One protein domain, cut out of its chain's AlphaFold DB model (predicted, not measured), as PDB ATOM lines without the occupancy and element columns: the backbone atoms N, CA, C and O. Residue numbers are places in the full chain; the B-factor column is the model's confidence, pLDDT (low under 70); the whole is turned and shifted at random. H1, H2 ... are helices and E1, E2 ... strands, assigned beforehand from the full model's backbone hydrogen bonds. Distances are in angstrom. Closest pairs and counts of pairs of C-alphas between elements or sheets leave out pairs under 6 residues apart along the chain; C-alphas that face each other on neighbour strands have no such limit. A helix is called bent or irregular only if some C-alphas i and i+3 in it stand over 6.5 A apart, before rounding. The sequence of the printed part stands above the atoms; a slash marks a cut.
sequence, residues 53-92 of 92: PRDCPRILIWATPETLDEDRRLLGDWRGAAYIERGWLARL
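Overview. This is residues 53 to 92 of the 92 residues of an uncharacterized protein of Rhizobium sp. CF142 (UniProt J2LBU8). Two short strands, E1 and E2, run side by side as a narrow antiparallel ribbon in the middle of a thin rod, with a short helix toward each end. H1 lies toward one end, within the stretch that leads from E1 round to E2, while H2 and both ends of the printed part lie toward the other; residues 65 to 70, of which 69 and 70 belong to H1, stand free. The printed part has 40 residues with two named helices and two named strands, in the order E1, H1, E2, H2, and its one sheet has the order E1 - E2. The class is mixed, helices and strands. The whole is loose, with a radius of gyration of the C-alphas of 12.6 A, and its C-alphas span 34 by 15 by 12 A.

Along the chain. The printed part begins at Pro 53, with its C-alpha at (32.717, -4.873, 47.183). Strand E1 is residues 58 to 61, 9.9 A from first to last C-alpha, and its C-alpha 58 is at (32.219, -13.034, 41.707). Helix H1 is residues 69 to 75, 10.2 A long. Strand E2 is residues 81 to 84, 10.0 A long. Helix H2 is residues 86 to 91, 10.1 A long, and ends with C-alpha 91 at (36.111, -0.299, 41.947). H2 is irregular: C-alphas 87 and 90 are 7.1 A apart.

Arrangement. E1 and E2 are antiparallel neighbours, with 165 degrees between their directions. C-alphas 58 and 84 face each other at 4.6 A, and C-alphas 61 and 81 at 5.3 A. Across the pair, N 59 and O 83 are within hydrogen-bond range at 2.9 A, and N 81 and O 61 at 2.8 A. The closest C-alphas of H1 and E2 are those of Leu 75 and Ala 81, 7.0 A apart, while the two centres are 15.8 A apart. H2 is apart from E1 and from H1. In H1, 1 of 3 O i to N i+4 pairs is within hydrogen-bond range and 3 of 4 O i to N i+3 pairs are; in H2 the counts are 0 of 2 and 2 of 3.

Size, cuts and confidence. The outline is a rod, and the two C-alphas farthest apart are those of Glu 66 and Ala 90, 35.3 A. The C-alphas of Pro 53 and Leu 92, the first and last printed residues, are 7.0 A apart; Leu 92 is also the chain's last residue. The link from E1 to H1 is short, with 7 residues. The links from H1 to E2, with 5 residues, and from E2 to H2, with 1 residue, are tight. The printed part has no cut. The mean pLDDT of the printed part is 93.8, and no printed residue is under 70.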
ATOM      1  N   PRO A  53      33.922  -5.640  46.871       91.94
ATOM      2  CA  PRO A  53      32.717  -4.873  47.183       91.94
ATOM      3  C   PRO A  53      31.479  -5.746  47.077       91.94
ATOM      4  O   PRO A  53      31.366  -6.498  46.112       91.94
ATOM      5  N   ARG A  54      30.547  -5.684  48.025       88.62
ATOM      6  CA  ARG A  54      29.432  -6.642  48.162       88.62
ATOM      7  C   ARG A  54      28.639  -6.893  46.877       88.62
ATOM      8  O   ARG A  54      28.263  -8.032  46.617       88.62
ATOM      9  N   ASP A  55      28.432  -5.860  46.071       90.12
ATOM     10  CA  ASP A  55      27.654  -5.947  44.831       90.12
ATOM     11  C   ASP A  55      28.476  -6.429  43.620       90.12
ATOM     12  O   ASP A  55      27.918  -6.605  42.541       90.12
ATOM     13  N   CYS A  56      29.783  -6.675  43.778       94.25
ATOM     14  CA  CYS A  56      30.636  -7.250  42.741       94.25
ATOM     15  C   CYS A  56      30.246  -8.714  42.478       94.25
ATOM     16  O   CYS A  56      30.457  -9.553  43.371       94.25
ATOM     17  N   PRO A  57      29.745  -9.057  41.273       94.12
ATOM     18  CA  PRO A  57      29.547 -10.442  40.871       94.12
ATOM     19  C   PRO A  57      30.897 -11.153  40.865       94.12
ATOM     20  O   PRO A  57      31.871 -10.651  40.294       94.12
ATOM     21  N   ARG A  58      30.968 -12.298  41.542       94.94
ATOM     22  CA  ARG A  58      32.219 -13.034  41.707       94.94
ATOM     23  C   ARG A  58      31.993 -14.536  41.753       94.94
ATOM     24  O   ARG A  58      31.004 -15.000  42.314       94.94
ATOM     25  N   ILE A  59      32.959 -15.273  41.223       96.50
ATOM     26  CA  ILE A  59      33.151 -16.699  41.476       96.50
ATOM     27  C   ILE A  59      34.475 -16.834  42.211       96.50
ATOM     28  O   ILE A  59      35.490 -16.282  41.789       96.50
ATOM     29  N   LEU A  60      34.455 -17.563  43.317       95.62
ATOM     30  CA  LEU A  60      35.633 -17.845  44.117       95.62
ATOM     31  C   LEU A  60      35.874 -19.342  44.081       95.62
ATOM     32  O   LEU A  60      34.945 -20.116  44.307       95.62
ATOM     33  N   ILE A  61      37.108 -19.732  43.793       95.69
ATOM     34  CA  ILE A  61      37.524 -21.130  43.780       95.69
ATOM     35  C   ILE A  61      38.706 -21.319  44.724       95.69
ATOM     36  O   ILE A  61      39.589 -20.465  44.813       95.69
ATOM     37  N   TRP A  62      38.719 -22.441  45.428       95.44
ATOM     38  CA  TRP A  62      39.812 -22.870  46.291       95.44
ATOM     39  C   TRP A  62      39.833 -24.398  46.338       95.44
ATOM     40  O   TRP A  62      38.825 -25.045  46.052       95.44
ATOM     41  N   ALA A  63      40.985 -24.975  46.673       95.12
ATOM     42  CA  ALA A  63      41.103 -26.419  46.823       95.12
ATOM     43  C   ALA A  63      40.520 -26.878  48.168       95.12
ATOM     44  O   ALA A  63      40.796 -26.292  49.215       95.12
ATOM     45  N   THR A  64      39.775 -27.978  48.140       93.88
ATOM     46  CA  THR A  64      39.334 -28.736  49.317       93.88
ATOM     47  C   THR A  64      40.210 -29.988  49.502       93.88
ATOM     48  O   THR A  64      41.059 -30.277  48.646       93.88
ATOM     49  N   PRO A  65      40.055 -30.747  50.603       93.88
ATOM     50  CA  PRO A  65      40.737 -32.034  50.773       93.88
ATOM     51  C   PRO A  65      40.431 -33.058  49.667       93.88
ATOM     52  O   PRO A  65      41.246 -33.936  49.413       93.88
ATOM     53  N   GLU A  66      39.288 -32.930  48.996       96.56
ATOM     54  CA  GLU A  66      38.826 -33.824  47.928       96.56
ATOM     55  C   GLU A  66      39.241 -33.354  46.523       96.56
ATOM     56  O   GLU A  66      39.003 -34.057  45.542       96.56
ATOM     57  N   THR A  67      39.842 -32.165  46.399       95.69
ATOM     58  CA  THR A  67      40.306 -31.636  45.107       95.69
ATOM     59  C   THR A  67      41.474 -32.464  44.576       95.69
ATOM     60  O   THR A  67      42.444 -32.696  45.298       95.69
ATOM     61  N   LEU A  68      41.401 -32.865  43.304       96.44
ATOM     62  CA  LEU A  68      42.445 -33.653  42.649       96.44
ATOM     63  C   LEU A  68      43.766 -32.877  42.576       96.44
ATOM     64  O   LEU A  68      43.784 -31.658  42.388       96.44
ATOM     65  N   ASP A  69      44.891 -33.589  42.654       95.31
ATOM     66  CA  ASP A  69      46.221 -32.968  42.603       95.31
ATOM     67  C   ASP A  69      46.468 -32.193  41.302       95.31
ATOM     68  O   ASP A  69      47.207 -31.210  41.294       95.31
ATOM     69  N   GLU A  70      45.871 -32.624  40.190       95.75
ATOM     70  CA  GLU A  70      45.964 -31.913  38.912       95.75
ATOM     71  C   GLU A  70      45.239 -30.573  38.912       95.75
ATOM     72  O   GLU A  70      45.823 -29.584  38.467       95.75
ATOM     73  N   ASP A  71      44.048 -30.509  39.502       94.19
ATOM     74  CA  ASP A  71      43.291 -29.267  39.648       94.19
ATOM     75  C   ASP A  71      43.955 -28.343  40.667       94.19
ATOM     76  O   ASP A  71      44.086 -27.139  40.444       94.19
ATOM     77  N   ARG A  72      44.468 -28.908  41.769       94.31
ATOM     78  CA  ARG A  72      45.226 -28.157  42.776       94.31
ATOM     79  C   ARG A  72      46.443 -27.466  42.158       94.31
ATOM     80  O   ARG A  72      46.724 -26.322  42.506       94.31
ATOM     81  N   ARG A  73      47.139 -28.109  41.211       94.69
ATOM     82  CA  ARG A  73      48.275 -27.496  40.496       94.69
ATOM     83  C   ARG A  73      47.880 -26.251  39.695       94.69
ATOM     84  O   ARG A  73      48.729 -25.382  39.528       94.69
ATOM     85  N   LEU A  74      46.628 -26.127  39.244       94.19
ATOM     86  CA  LEU A  74      46.148 -24.932  38.533       94.19
ATOM     87  C   LEU A  74      46.090 -23.690  39.433       94.19
ATOM     88  O   LEU A  74      46.228 -22.575  38.936       94.19
ATOM     89  N   LEU A  75      45.915 -23.872  40.746       93.94
ATOM     90  CA  LEU A  75      45.952 -22.777  41.721       93.94
ATOM     91  C   LEU A  75      47.387 -22.350  42.077       93.94
ATOM     92  O   LEU A  75      47.586 -21.238  42.561       93.94
ATOM     93  N   GLY A  76      48.391 -23.197  41.827       92.44
ATOM     94  CA  GLY A  76      49.771 -22.952  42.250       92.44
ATOM     95  C   GLY A  76      49.882 -22.779  43.770       92.44
ATOM     96  O   GLY A  76      49.241 -23.503  44.529       92.44
ATOM     97  N   ASP A  77      50.671 -21.796  44.209       92.50
ATOM     98  CA  ASP A  77      50.856 -21.469  45.634       92.50
ATOM     99  C   ASP A  77      49.760 -20.543  46.195       92.50
ATOM    100  O   ASP A  77      49.811 -20.123  47.355       92.50
ATOM    101  N   TRP A  78      48.762 -20.185  45.383       93.75
ATOM    102  CA  TRP A  78      47.674 -19.319  45.819       93.75
ATOM    103  C   TRP A  78      46.638 -20.111  46.611       93.75
ATOM    104  O   TRP A  78      46.216 -21.199  46.227       93.75
ATOM    105  N   ARG A  79      46.143 -19.512  47.698       91.19
ATOM    106  CA  ARG A  79      45.071 -20.104  48.516       91.19
ATOM    107  C   ARG A  79      43.732 -20.261  47.782       91.19
ATOM    108  O   ARG A  79      42.878 -21.021  48.224       91.19
ATOM    109  N   GLY A  80      43.539 -19.525  46.693       93.88
ATOM    110  CA  GLY A  80      42.333 -19.535  45.878       93.88
ATOM    111  C   GLY A  80      42.427 -18.519  44.745       93.88
ATOM    112  O   GLY A  80      43.349 -17.701  44.711       93.88
ATOM    113  N   ALA A  81      41.463 -18.561  43.830       94.19
ATOM    114  CA  ALA A  81      41.339 -17.620  42.725       94.19
ATOM    115  C   ALA A  81      39.954 -16.966  42.716       94.19
ATOM    116  O   ALA A  81      38.939 -17.600  43.010       94.19
ATOM    117  N   ALA A  82      39.931 -15.682  42.367       95.25
ATOM    118  CA  ALA A  82      38.715 -14.898  42.236       95.25
ATOM    119  C   ALA A  82      38.511 -14.484  40.781       95.25
ATOM    120  O   ALA A  82      39.395 -13.899  40.156       95.25
ATOM    121  N   TYR A  83      37.321 -14.757  40.262       95.81
ATOM    122  CA  TYR A  83      36.878 -14.326  38.946       95.81
ATOM    123  C   TYR A  83      35.781 -13.299  39.140       95.81
ATOM    124  O   TYR A  83      34.752 -13.590  39.748       95.81
ATOM    125  N   ILE A  84      36.004 -12.103  38.616       95.75
ATOM    126  CA  ILE A  84      35.054 -10.998  38.674       95.75
ATOM    127  C   ILE A  84      34.806 -10.462  37.271       95.75
ATOM    128  O   ILE A  84      35.627 -10.627  36.362       95.75
ATOM    129  N   GLU A  85      33.690  -9.772  37.090       95.75
ATOM    130  CA  GLU A  85      33.445  -9.050  35.850       95.75
ATOM    131  C   GLU A  85      34.458  -7.910  35.678       95.75
ATOM    132  O   GLU A  85      34.670  -7.097  36.577       95.75
ATOM    133  N   ARG A  86      35.052  -7.797  34.482       94.50
ATOM    134  CA  ARG A  86      36.105  -6.809  34.173       94.50
ATOM    135  C   ARG A  86      35.725  -5.369  34.544       94.50
ATOM    136  O   ARG A  86      36.596  -4.601  34.943       94.50
ATOM    137  N   GLY A  87      34.447  -5.003  34.420       95.31
ATOM    138  CA  GLY A  87      33.948  -3.659  34.738       95.31
ATOM    139  C   GLY A  87      34.130  -3.245  36.204       95.31
ATOM    140  O   GLY A  87      34.080  -2.056  36.507       95.31
ATOM    141  N   TRP A  88      34.388  -4.196  37.103       94.69
ATOM    142  CA  TRP A  88      34.623  -3.936  38.520       94.69
ATOM    143  C   TRP A  88      36.074  -3.613  38.869       94.69
ATOM    144  O   TRP A  88      36.318  -3.158  39.978       94.69
ATOM    145  N   LEU A  89      37.024  -3.769  37.941       92.06
ATOM    146  CA  LEU A  89      38.449  -3.588  38.240       92.06
ATOM    147  C   LEU A  89      38.788  -2.188  38.782       92.06
ATOM    148  O   LEU A  89      39.647  -2.064  39.640       92.06
ATOM    149  N   ALA A  90      38.101  -1.143  38.314       91.12
ATOM    150  CA  ALA A  90      38.307   0.231  38.785       91.12
ATOM    151  C   ALA A  90      37.627   0.541  40.136       91.12
ATOM    152  O   ALA A  90      37.720   1.667  40.617       91.12
ATOM    153  N   ARG A  91      36.876  -0.415  40.695       87.75
ATOM    154  CA  ARG A  91      36.111  -0.299  41.947       87.75
ATOM    155  C   ARG A  91      36.659  -1.192  43.066       87.75
ATOM    156  O   ARG A  91      36.070  -1.193  44.145       87.75
ATOM    157  N   LEU A  92      37.690  -1.986  42.774       84.75
ATOM    158  CA  LEU A  92      38.474  -2.701  43.781       84.75
ATOM    159  C   LEU A  92      39.420  -1.723  44.475       84.75
ATOM    160  O   LEU A  92      39.593  -1.875  45.700       84.75
TER     161      LEU A  92